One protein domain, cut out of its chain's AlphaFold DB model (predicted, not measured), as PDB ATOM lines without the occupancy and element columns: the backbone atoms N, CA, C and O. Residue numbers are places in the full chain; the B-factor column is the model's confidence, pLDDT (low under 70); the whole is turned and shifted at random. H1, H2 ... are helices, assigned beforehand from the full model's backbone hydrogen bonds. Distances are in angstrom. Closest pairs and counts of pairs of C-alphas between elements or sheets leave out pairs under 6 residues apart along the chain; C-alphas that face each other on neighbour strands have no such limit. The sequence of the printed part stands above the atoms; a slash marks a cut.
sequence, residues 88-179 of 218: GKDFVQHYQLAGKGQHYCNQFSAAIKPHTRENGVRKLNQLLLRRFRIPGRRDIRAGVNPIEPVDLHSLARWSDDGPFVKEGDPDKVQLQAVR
ATOM      1  N   GLY A  88      91.629 124.799 139.647       93.12
ATOM      2  CA  GLY A  88      91.438 124.927 138.202       93.12
ATOM      3  C   GLY A  88      92.429 125.867 137.508       93.12
ATOM      4  O   GLY A  88      92.933 126.835 138.082       93.12
ATOM      5  N   LYS A  89      92.716 125.574 136.232       92.94
ATOM      6  CA  LYS A  89      93.589 126.394 135.367       92.94
ATOM      7  C   LYS A  89      92.995 127.775 135.099       92.94
ATOM      8  O   LYS A  89      93.727 128.760 135.054       92.94
ATOM      9  N   ASP A  90      91.674 127.830 134.954       92.56
ATOM     10  CA  ASP A  90      90.896 129.049 134.740       92.56
ATOM     11  C   ASP A  90      91.112 130.047 135.879       92.56
ATOM     12  O   ASP A  90      91.342 131.226 135.631       92.56
ATOM     13  N   PHE A  91      91.146 129.567 137.124       92.31
ATOM     14  CA  PHE A  91      91.414 130.405 138.288       92.31
ATOM     15  C   PHE A  91      92.831 130.993 138.249       92.31
ATOM     16  O   PHE A  91      93.021 132.195 138.441       92.31
ATOM     17  N   VAL A  92      93.833 130.152 137.965       91.12
ATOM     18  CA  VAL A  92      95.241 130.571 137.879       91.12
ATOM     19  C   VAL A  92      95.439 131.661 136.822       91.12
ATOM     20  O   VAL A  92      96.149 132.640 137.072       91.12
ATOM     21  N   GLN A  93      94.803 131.499 135.660       88.25
ATOM     22  CA  GLN A  93      94.874 132.447 134.548       88.25
ATOM     23  C   GLN A  93      94.089 133.725 134.834       88.25
ATOM     24  O   GLN A  93      94.631 134.815 134.665       88.25
ATOM     25  N   HIS A  94      92.850 133.597 135.317       87.50
ATOM     26  CA  HIS A  94      91.983 134.733 135.618       87.50
ATOM     27  C   HIS A  94      92.643 135.690 136.607       87.50
ATOM     28  O   HIS A  94      92.666 136.887 136.362       87.50
ATOM     29  N   TYR A  95      93.257 135.168 137.673       87.75
ATOM     30  CA  TYR A  95      93.958 135.978 138.673       87.75
ATOM     31  C   TYR A  95      95.448 136.193 138.371       87.75
ATOM     32  O   TYR A  95      96.181 136.696 139.227       87.75
ATOM     33  N   GLN A  96      95.913 135.809 137.178       89.25
ATOM     34  CA  GLN A  96      97.284 136.017 136.699       89.25
ATOM     35  C   GLN A  96      98.355 135.651 137.746       89.25
ATOM     36  O   GLN A  96      99.312 136.398 137.967       89.25
ATOM     37  N   LEU A  97      98.190 134.512 138.431       90.12
ATOM     38  CA  LEU A  97      98.994 134.190 139.622       90.12
ATOM     39  C   LEU A  97     100.494 134.117 139.312       90.12
ATOM     40  O   LEU A  97     101.310 134.557 140.118       90.12
ATOM     41  N   ALA A  98     100.854 133.642 138.115       87.19
ATOM     42  CA  ALA A  98     102.239 133.580 137.656       87.19
ATOM     43  C   ALA A  98     102.943 134.951 137.701       87.19
ATOM     44  O   ALA A  98     104.109 135.033 138.082       87.19
ATOM     45  N   GLY A  99     102.217 136.033 137.394       84.94
ATOM     46  CA  GLY A  99     102.747 137.399 137.399       84.94
ATOM     47  C   GLY A  99     103.038 137.961 138.794       84.94
ATOM     48  O   GLY A  99     103.734 138.965 138.909       84.94
ATOM     49  N   LYS A 100     102.550 137.325 139.870       86.12
ATOM     50  CA  LYS A 100     102.822 137.739 141.261       86.12
ATOM     51  C   LYS A 100     104.136 137.173 141.817       86.12
ATOM     52  O   LYS A 100     104.580 137.599 142.882       86.12
ATOM     53  N   GLY A 101     104.764 136.237 141.103       86.94
ATOM     54  CA  GLY A 101     106.059 135.658 141.456       86.94
ATOM     55  C   GLY A 101     105.997 134.454 142.405       86.94
ATOM     56  O   GLY A 101     104.967 134.119 142.989       86.94
ATOM     57  N   GLN A 102     107.150 133.795 142.557       90.00
ATOM     58  CA  GLN A 102     107.290 132.499 143.235       90.00
ATOM     59  C   GLN A 102     106.779 132.513 144.681       90.00
ATOM     60  O   GLN A 102     106.002 131.645 145.073       90.00
ATOM     61  N   HIS A 103     107.202 133.497 145.476       91.56
ATOM     62  CA  HIS A 103     106.857 133.572 146.896       91.56
ATOM     63  C   HIS A 103     105.342 133.683 147.119       91.56
ATOM     64  O   HIS A 103     104.791 133.030 148.006       91.56
ATOM     65  N   TYR A 104     104.661 134.462 146.276       93.06
ATOM     66  CA  TYR A 104     103.210 134.592 146.312       93.06
ATOM     67  C   TYR A 104     102.528 133.264 145.964       93.06
ATOM     68  O   TYR A 104     101.652 132.812 146.697       93.06
ATOM     69  N   CYS A 105     102.957 132.598 144.887       93.75
ATOM     70  CA  CYS A 105     102.395 131.306 144.486       93.75
ATOM     71  C   CYS A 105     102.597 130.220 145.553       93.75
ATOM     72  O   CYS A 105     101.691 129.421 145.780       93.75
ATOM     73  N   ASN A 106     103.740 130.212 146.246       94.81
ATOM     74  CA  ASN A 106     103.992 129.290 147.357       94.81
ATOM     75  C   ASN A 106     103.017 129.514 148.518       94.81
ATOM     76  O   ASN A 106     102.400 128.561 148.992       94.81
ATOM     77  N   GLN A 107     102.838 130.768 148.941       95.56
ATOM     78  CA  GLN A 107     101.863 131.109 149.981       95.56
ATOM     79  C   GLN A 107     100.445 130.741 149.566       95.56
ATOM     80  O   GLN A 107      99.698 130.186 150.364       95.56
ATOM     81  N   PHE A 108     100.084 131.014 148.313       96.00
ATOM     82  CA  PHE A 108      98.763 130.692 147.793       96.00
ATOM     83  C   PHE A 108      98.529 129.184 147.826       96.00
ATOM     84  O   PHE A 108      97.537 128.732 148.387       96.00
ATOM     85  N   SER A 109      99.471 128.403 147.291       95.69
ATOM     86  CA  SER A 109      99.402 126.943 147.307       95.69
ATOM     87  C   SER A 109      99.275 126.397 148.730       95.69
ATOM     88  O   SER A 109      98.459 125.512 148.960       95.69
ATOM     89  N   ALA A 110     100.017 126.939 149.698       95.19
ATOM     90  CA  ALA A 110      99.898 126.533 151.096       95.19
ATOM     91  C   ALA A 110      98.535 126.904 151.702       95.19
ATOM     92  O   ALA A 110      97.909 126.069 152.352       95.19
ATOM     93  N   ALA A 111      98.058 128.125 151.450       95.25
ATOM     94  CA  ALA A 111      96.824 128.650 152.023       95.25
ATOM     95  C   ALA A 111      95.574 127.906 151.550       95.25
ATOM     96  O   ALA A 111      94.606 127.829 152.298       95.25
ATOM     97  N   ILE A 112      95.581 127.361 150.330       94.81
ATOM     98  CA  ILE A 112      94.416 126.662 149.780       94.81
ATOM     99  C   ILE A 112      94.343 125.183 150.147       94.81
ATOM    100  O   ILE A 112      93.253 124.630 150.085       94.81
ATOM    101  N   LYS A 113      95.450 124.537 150.546       92.88
ATOM    102  CA  LYS A 113      95.501 123.090 150.853       92.88
ATOM    103  C   LYS A 113      94.338 122.571 151.714       92.88
ATOM    104  O   LYS A 113      93.775 121.551 151.330       92.88
ATOM    105  N   PRO A 114      93.930 123.234 152.815       90.94
ATOM    106  CA  PRO A 114      92.849 122.719 153.657       90.94
ATOM    107  C   PRO A 114      91.439 122.975 153.096       90.94
ATOM    108  O   PRO A 114      90.456 122.581 153.715       90.94
ATOM    109  N   HIS A 115      91.302 123.626 151.936       89.62
ATOM    110  CA  HIS A 115      90.013 124.100 151.431       89.62
ATOM    111  C   HIS A 115      89.611 123.445 150.113       89.62
ATOM    112  O   HIS A 115      90.392 123.363 149.161       89.62
ATOM    113  N   THR A 116      88.327 123.103 149.987       91.50
ATOM    114  CA  THR A 116      87.733 122.929 148.656       91.50
ATOM    115  C   THR A 116      87.724 124.267 147.916       91.50
ATOM    116  O   THR A 116      87.742 125.333 148.541       91.50
ATOM    117  N   ARG A 117      87.667 124.228 146.581       91.06
ATOM    118  CA  ARG A 117      87.601 125.445 145.757       91.06
ATOM    119  C   ARG A 117      86.445 126.346 146.196       91.06
ATOM    120  O   ARG A 117      86.640 127.541 146.395       91.06
ATOM    121  N   GLU A 118      85.255 125.788 146.399       89.81
ATOM    122  CA  GLU A 118      84.056 126.555 146.751       89.81
ATOM    123  C   GLU A 118      84.177 127.202 148.135       89.81
ATOM    124  O   GLU A 118      83.877 128.388 148.289       89.81
ATOM    125  N   ASN A 119      84.631 126.445 149.138       88.81
ATOM    126  CA  ASN A 119      84.775 126.962 150.498       88.81
ATOM    127  C   ASN A 119      85.899 128.000 150.573       88.81
ATOM    128  O   ASN A 119      85.703 129.071 151.147       88.81
ATOM    129  N   GLY A 120      87.036 127.729 149.931       91.75
ATOM    130  CA  GLY A 120      88.173 128.643 149.897       91.75
ATOM    131  C   GLY A 120      87.853 129.960 149.192       91.75
ATOM    132  O   GLY A 120      88.163 131.025 149.726       91.75
ATOM    133  N   VAL A 121      87.153 129.920 148.051       90.75
ATOM    134  CA  VAL A 121      86.702 131.133 147.345       90.75
ATOM    135  C   VAL A 121      85.733 131.947 148.204       90.75
ATOM    136  O   VAL A 121      85.869 133.166 148.288       90.75
ATOM    137  N   ARG A 122      84.782 131.304 148.895       89.00
ATOM    138  CA  ARG A 122      83.867 132.014 149.808       89.00
ATOM    139  C   ARG A 122      84.613 132.678 150.964       89.00
ATOM    140  O   ARG A 122      84.377 133.857 151.222       89.00
ATOM    141  N   LYS A 123      85.521 131.954 151.628       91.56
ATOM    142  CA  LYS A 123      86.346 132.489 152.725       91.56
ATOM    143  C   LYS A 123      87.212 133.661 152.247       91.56
ATOM    144  O   LYS A 123      87.223 134.708 152.892       91.56
ATOM    145  N   LEU A 124      87.854 133.543 151.081       91.38
ATOM    146  CA  LEU A 124      88.605 134.642 150.460       91.38
ATOM    147  C   LEU A 124      87.727 135.858 150.172       91.38
ATOM    148  O   LEU A 124      88.117 136.974 150.503       91.38
ATOM    149  N   ASN A 125      86.533 135.664 149.614       88.56
ATOM    150  CA  ASN A 125      85.615 136.769 149.339       88.56
ATOM    151  C   ASN A 125      85.216 137.512 150.616       88.56
ATOM    152  O   ASN A 125      85.145 138.740 150.609       88.56
ATOM    153  N   GLN A 126      85.001 136.799 151.724       88.50
ATOM    154  CA  GLN A 126      84.724 137.432 153.013       88.50
ATOM    155  C   GLN A 126      85.927 138.225 153.540       88.50
ATOM    156  O   GLN A 126      85.758 139.350 154.008       88.50
ATOM    157  N   LEU A 127      87.141 137.678 153.420       89.12
ATOM    158  CA  LEU A 127      88.373 138.371 153.809       89.12
ATOM    159  C   LEU A 127      88.600 139.643 152.976       89.12
ATOM    160  O   LEU A 127      88.914 140.694 153.540       89.12
ATOM    161  N   LEU A 128      88.375 139.570 151.663       87.12
ATOM    162  CA  LEU A 128      88.478 140.704 150.742       87.12
ATOM    163  C   LEU A 128      87.430 141.779 151.041       87.12
ATOM    164  O   LEU A 128      87.781 142.949 151.195       87.12
ATOM    165  N   LEU A 129      86.158 141.385 151.172       84.19
ATOM    166  CA  LEU A 129      85.060 142.299 151.493       84.19
ATOM    167  C   LEU A 129      85.300 142.996 152.830       84.19
ATOM    168  O   LEU A 129      85.051 144.190 152.974       84.19
ATOM    169  N   ARG A 130      85.815 142.260 153.811       81.19
ATOM    170  CA  ARG A 130      86.171 142.832 155.098       81.19
ATOM    171  C   ARG A 130      87.319 143.827 154.984       81.19
ATOM    172  O   ARG A 130      87.223 144.902 155.562       81.19
ATOM    173  N   ARG A 131      88.381 143.507 154.237       82.62
ATOM    174  CA  ARG A 131      89.482 144.456 154.012       82.62
ATOM    175  C   ARG A 131      88.983 145.743 153.357       82.62
ATOM    176  O   ARG A 131      89.434 146.806 153.754       82.62
ATOM    177  N   PHE A 132      88.049 145.633 152.416       78.25
ATOM    178  CA  PHE A 132      87.416 146.778 151.761       78.25
ATOM    179  C   PHE A 132      86.588 147.646 152.717       78.25
ATOM    180  O   PHE A 132      86.534 148.858 152.556       78.25
ATOM    181  N   ARG A 133      85.930 147.036 153.709       78.12
ATOM    182  CA  ARG A 133      85.031 147.740 154.637       78.12
ATOM    183  C   ARG A 133      85.735 148.473 155.778       78.12
ATOM    184  O   ARG A 133      85.093 149.313 156.391       78.12
ATOM    185  N   ILE A 134      86.996 148.158 156.086       71.38
ATOM    186  CA  ILE A 134      87.732 148.802 157.185       71.38
ATOM    187  C   ILE A 134      88.284 150.152 156.691       71.38
ATOM    188  O   ILE A 134      89.211 150.146 155.873       71.38
ATOM    189  N   PRO A 135      87.773 151.299 157.184       54.72
ATOM    190  CA  PRO A 135      88.251 152.617 156.774       54.72
ATOM    191  C   PRO A 135      89.737 152.786 157.122       54.72
ATOM    192  O   PRO A 135      90.176 152.402 158.205       54.72
ATOM    193  N   GLY A 136      90.533 153.334 156.201       60.47
ATOM    194  CA  GLY A 136      91.968 153.571 156.412       60.47
ATOM    195  C   GLY A 136      92.890 152.369 156.149       60.47
ATOM    196  O   GLY A 136      94.112 152.517 156.223       60.47
ATOM    197  N   ARG A 137      92.364 151.187 155.789       62.41
ATOM    198  CA  ARG A 137      93.180 150.111 155.188       62.41
ATOM    199  C   ARG A 137      93.239 150.265 153.667       62.41
ATOM    200  O   ARG A 137      92.304 150.758 153.057       62.41
ATOM    201  N   ARG A 138      94.365 149.834 153.072       56.44
ATOM    202  CA  ARG A 138      94.662 149.915 151.626       56.44
ATOM    203  C   ARG A 138      93.446 149.527 150.782       56.44
ATOM    204  O   ARG A 138      92.946 148.409 150.932       56.44
ATOM    205  N   ASP A 139      93.069 150.408 149.858       59.03
ATOM    206  CA  ASP A 139      92.062 150.130 148.839       59.03
ATOM    207  C   ASP A 139      92.369 148.814 148.120       59.03
ATOM    208  O   ASP A 139      93.535 148.434 147.929       59.03
ATOM    209  N   ILE A 140      91.322 148.099 147.703       61.25
ATOM    210  CA  ILE A 140      91.506 146.985 146.777       61.25
ATOM    211  C   ILE A 140      92.123 147.583 145.514       61.25
ATOM    212  O   ILE A 140      91.471 148.339 144.798       61.25
ATOM    213  N   ARG A 141      93.395 147.254 145.258       59.69
ATOM    214  CA  ARG A 141      94.088 147.676 144.040       59.69
ATOM    215  C   ARG A 141      93.213 147.311 142.846       59.69
ATOM    216  O   ARG A 141      92.791 146.161 142.741       59.69
ATOM    217  N   ALA A 142      92.994 148.266 141.943       57.44
ATOM    218  CA  ALA A 142      92.239 148.102 140.697       57.44
ATOM    219  C   ALA A 142      92.972 147.213 139.666       57.44
ATOM    220  O   ALA A 142      93.019 147.509 138.477       57.44
ATOM    221  N   GLY A 143      93.613 146.143 140.133       65.81
ATOM    222  CA  GLY A 143      94.255 145.134 139.313       65.81
ATOM    223  C   GLY A 143      93.368 143.906 139.168       65.81
ATOM    224  O   GLY A 143      92.461 143.663 139.960       65.81
ATOM    225  N   VAL A 144      93.702 143.085 138.176       74.38
ATOM    226  CA  VAL A 144      93.014 141.820 137.876       74.38
ATOM    227  C   VAL A 144      92.993 140.870 139.084       74.38
ATOM    228  O   VAL A 144      92.050 140.110 139.270       74.38
ATOM    229  N   ASN A 145      94.015 140.938 139.944       83.81
ATOM    230  CA  ASN A 145      94.112 140.124 141.146       83.81
ATOM    231  C   ASN A 145      94.043 140.970 142.427       83.81
ATOM    232  O   ASN A 145      95.065 141.567 142.800       83.81
ATOM    233  N   PRO A 146      92.880 140.986 143.110       85.12
ATOM    234  CA  PRO A 146      92.682 141.730 144.348       85.12
ATOM    235  C   PRO A 146      93.240 141.010 145.587       85.12
ATOM    236  O   PRO A 146      93.200 141.577 146.676       85.12
ATOM    237  N   ILE A 147      93.720 139.771 145.462       90.62
ATOM    238  CA  ILE A 147      94.170 138.954 146.591       90.62
ATOM    239  C   ILE A 147      95.580 139.391 147.003       90.62
ATOM    240  O   ILE A 147      96.502 139.457 146.184       90.62
ATOM    241  N   GLU A 148      95.744 139.702 148.284       88.75
ATOM    242  CA  GLU A 148      97.018 140.104 148.882       88.75
ATOM    243  C   GLU A 148      97.542 139.003 149.819       88.75
ATOM    244  O   GLU A 148      96.755 138.224 150.366       88.75
ATOM    245  N   PRO A 149      98.860 138.958 150.096       90.69
ATOM    246  CA  PRO A 149      99.455 137.974 151.008       90.69
ATOM    247  C   PRO A 149      98.779 137.897 152.385       90.69
ATOM    248  O   PRO A 149      98.647 136.822 152.962       90.69
ATOM    249  N   VAL A 150      98.280 139.027 152.900       88.38
ATOM    250  CA  VAL A 150      97.557 139.077 154.183       88.38
ATOM    251  C   VAL A 150      96.248 138.277 154.164       88.38
ATOM    252  O   VAL A 150      95.840 137.739 155.197       88.38
ATOM    253  N   ASP A 151      95.588 138.183 153.008       90.88
ATOM    254  CA  ASP A 151      94.370 137.385 152.859       90.88
ATOM    255  C   ASP A 151      94.725 135.900 152.832       90.88
ATOM    256  O   ASP A 151      94.058 135.108 153.487       90.88
ATOM    257  N   LEU A 152      95.816 135.536 152.148       94.19
ATOM    258  CA  LEU A 152      96.323 134.160 152.091       94.19
ATOM    259  C   LEU A 152      96.752 133.663 153.471       94.19
ATOM    260  O   LEU A 152      96.399 132.555 153.857       94.19
ATOM    261  N   HIS A 153      97.433 134.505 154.249       92.56
ATOM    262  CA  HIS A 153      97.791 134.192 155.635       92.56
ATOM    263  C   HIS A 153      96.556 133.962 156.512       92.56
ATOM    264  O   HIS A 153      96.503 133.027 157.306       92.56
ATOM    265  N   SER A 154      95.526 134.796 156.335       91.19
ATOM    266  CA  SER A 154      94.262 134.650 157.066       91.19
ATOM    267  C   SER A 154      93.508 133.387 156.631       91.19
ATOM    268  O   SER A 154      92.979 132.671 157.474       91.19
ATOM    269  N   LEU A 155      93.501 133.076 155.331       92.81
ATOM    270  CA  LEU A 155      92.888 131.870 154.777       92.81
ATOM    271  C   LEU A 155      93.588 130.596 155.264       92.81
ATOM    272  O   LEU A 155      92.911 129.623 155.588       92.81
ATOM    273  N   ALA A 156      94.921 130.610 155.342       92.38
ATOM    274  CA  ALA A 156      95.713 129.488 155.838       92.38
ATOM    275  C   ALA A 156      95.389 129.165 157.305       92.38
ATOM    276  O   ALA A 156      95.322 127.999 157.676       92.38
ATOM    277  N   ARG A 157      95.149 130.197 158.126       90.81
ATOM    278  CA  ARG A 157      94.736 130.045 159.531       90.81
ATOM    279  C   ARG A 157      93.275 129.642 159.697       90.81
ATOM    280  O   ARG A 157      92.911 129.090 160.725       90.81
ATOM    281  N   TRP A 158      92.435 129.922 158.707       90.44
ATOM    282  CA  TRP A 158      91.024 129.568 158.737       90.44
ATOM    283  C   TRP A 158      90.782 128.158 158.179       90.44
ATOM    284  O   TRP A 158      89.969 127.992 157.273       90.44
ATOM    285  N   SER A 159      91.472 127.134 158.685       84.19
ATOM    286  CA  SER A 159      91.362 125.759 158.164       84.19
ATOM    287  C   SER A 159      89.951 125.180 158.284       84.19
ATOM    288  O   SER A 159      89.468 124.537 157.356       84.19
ATOM    289  N   ASP A 160      89.260 125.479 159.379       83.50
ATOM    290  CA  ASP A 160      88.044 124.757 159.749       83.50
ATOM    291  C   ASP A 160      86.778 125.410 159.182       83.50
ATOM    292  O   ASP A 160      86.764 126.580 158.789       83.50
ATOM    293  N   ASP A 161      85.672 124.669 159.183       76.50
ATOM    294  CA  ASP A 161      84.336 125.179 158.844       76.50
ATOM    295  C   ASP A 161      83.682 125.940 160.021       76.50
ATOM    296  O   ASP A 161      82.463 126.104 160.075       76.50
ATOM    297  N   GLY A 162      84.488 126.401 160.981       76.75
ATOM    298  CA  GLY A 162      84.061 127.232 162.102       76.75
ATOM    299  C   GLY A 162      84.117 128.733 161.795       76.75
ATOM    300  O   GLY A 162      84.703 129.152 160.789       76.75
ATOM    301  N   PRO A 163      83.508 129.571 162.653       78.94
ATOM    302  CA  PRO A 163      83.678 131.014 162.576       78.94
ATOM    303  C   PRO A 163      85.142 131.401 162.819       78.94
ATOM    304  O   PRO A 163      85.815 130.832 163.676       78.94
ATOM    305  N   PHE A 164      85.630 132.391 162.076       79.69
ATOM    306  CA  PHE A 164      87.003 132.874 162.158       79.69
ATOM    307  C   PHE A 164      87.048 134.328 162.605       79.69
ATOM    308  O   PHE A 164      86.451 135.208 161.982       79.69
ATOM    309  N   VAL A 165      87.813 134.587 163.663       78.50
ATOM    310  CA  VAL A 165      88.166 135.941 164.091       78.50
ATOM    311  C   VAL A 165      89.603 136.194 163.675       78.50
ATOM    312  O   VAL A 165      90.522 135.495 164.096       78.50
ATOM    313  N   LYS A 166      89.806 137.201 162.828       74.56
ATOM    314  CA  LYS A 166      91.150 137.599 162.422       74.56
ATOM    315  C   LYS A 166      91.892 138.200 163.617       74.56
ATOM    316  O   LYS A 166      91.381 139.095 164.282       74.56
ATOM    317  N   GLU A 167      93.111 137.737 163.846       68.88
ATOM    318  CA  GLU A 167      93.991 138.269 164.886       68.88
ATOM    319  C   GLU A 167      94.357 139.740 164.608       68.88
ATOM    320  O   GLU A 167      94.607 140.120 163.458       68.88
ATOM    321  N   GLY A 168      94.357 140.576 165.652       63.88
ATOM    322  CA  GLY A 168      94.604 142.020 165.532       63.88
ATOM    323  C   GLY A 168      93.450 142.805 164.901       63.88
ATOM    324  O   GLY A 168      93.662 143.884 164.345       63.88
ATOM    325  N   ASP A 169      92.239 142.250 164.933       65.31
ATOM    326  CA  ASP A 169      91.037 142.959 164.522       65.31
ATOM    327  C   ASP A 169      90.508 143.871 165.635       65.31
ATOM    328  O   ASP A 169      90.123 143.340 166.680       65.31
ATOM    329  N   PRO A 170      90.426 145.198 165.424       62.34
ATOM    330  CA  PRO A 170      89.833 146.096 166.414       62.34
ATOM    331  C   PRO A 170      88.357 145.755 166.674       62.34
ATOM    332  O   PRO A 170      87.914 145.795 167.818       62.34
ATOM    333  N   ASP A 171      87.636 145.304 165.644       67.06
ATOM    334  CA  ASP A 171      86.186 145.085 165.705       67.06
ATOM    335  C   ASP A 171      85.797 143.637 166.070       67.06
ATOM    336  O   ASP A 171      84.613 143.320 166.184       67.06
ATOM    337  N   LYS A 172      86.784 142.737 166.221       71.06
ATOM    338  CA  LYS A 172      86.624 141.283 166.457       71.06
ATOM    339  C   LYS A 172      85.494 140.630 165.637       71.06
ATOM    340  O   LYS A 172      84.813 139.719 166.111       71.06
ATOM    341  N   VAL A 173      85.307 141.062 164.389       73.44
ATOM    342  CA  VAL A 173      84.241 140.593 163.500       73.44
ATOM    343  C   VAL A 173      84.441 139.109 163.227       73.44
ATOM    344  O   VAL A 173      85.460 138.699 162.661       73.44
ATOM    345  N   GLN A 174      83.442 138.312 163.595       75.94
ATOM    346  CA  GLN A 174      83.392 136.894 163.269       75.94
ATOM    347  C   GLN A 174      83.030 136.715 161.794       75.94
ATOM    348  O   GLN A 174      81.957 137.114 161.341       75.94
ATOM    349  N   LEU A 175      83.931 136.101 161.034       79.06
ATOM    350  CA  LEU A 175      83.657 135.653 159.677       79.06
ATOM    351  C   LEU A 175      83.051 134.256 159.749       79.06
ATOM    352  O   LEU A 175      83.641 133.354 160.336       79.06
ATOM    353  N   GLN A 176      81.855 134.071 159.198       73.88
ATOM    354  CA  GLN A 176      81.163 132.792 159.296       73.88
ATOM    355  C   GLN A 176      81.568 131.849 158.170       73.88
ATOM    356  O   GLN A 176      81.490 132.186 156.983       73.88
ATOM    357  N   ALA A 177      81.920 130.625 158.545       59.72
ATOM    358  CA  ALA A 177      81.965 129.524 157.609       59.72
ATOM    359  C   ALA A 177      80.521 129.095 157.331       59.72
ATOM    360  O   ALA A 177      79.769 128.695 158.219       59.72
ATOM    361  N   VAL A 178      80.097 129.264 156.084       54.62
ATOM    362  CA  VAL A 178      78.729 128.938 155.688       54.62
ATOM    363  C   VAL A 178      78.593 127.417 155.676       54.62
ATOM    364  O   VAL A 178      79.225 126.749 154.853       54.62
ATOM    365  N   ARG A 179      77.756 126.875 156.574       52.41
ATOM    366  CA  ARG A 179      77.316 125.471 156.536       52.41
ATOM    367  C   ARG A 179      76.815 125.143 155.130       52.41
ATOM    368  O   ARG A 179      76.084 125.934 154.534       52.41
TER     369      ARG A 179
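AT A GLANCE: This is residues 88 to 179 of the 218 residues of an uncharacterized protein of Thermothielavioides terrestris (strain ATCC 38088 / NRRL 8126) (UniProt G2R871). H5 sits between H3 and the longer H4. Small H1 and H2 lie at one end, looping residues 158 to 179 at the other. The printed part, 92 residues with five named helices, is all helix and compact: radius of gyration of the C-alphas 13.1 A, spans 34 by 30 by 20 A.

HOW THE PARTS SIT: H2, residues 97 to 100, only just touches H3, residues 102 to 112, only at the corner, with 3 pairs of C-alphas within 8 A. H5, residues 149 to 157, touches H3 at a shallow tilt of 32 degrees, closest C-alphas Ala 111 and Ala 156, 4.1 A, and H4, residues 117 to 133, at a steep 53 degrees, closest Leu 127 and Asp 151, 6.2 A. In H1, residues 89 to 94, H3, H4 and H5 every O i to N i+4 pair is within hydrogen-bond range.

IN THESE COORDINATES: H1's first C-alpha is (93.589, 126.394, 135.367), H5's last (94.736, 130.045, 159.531); H4 measures 24.1 A.

THE WHOLE: The printed part has no cut, one long link, H4 to H5, and 17 residues under pLDDT 70.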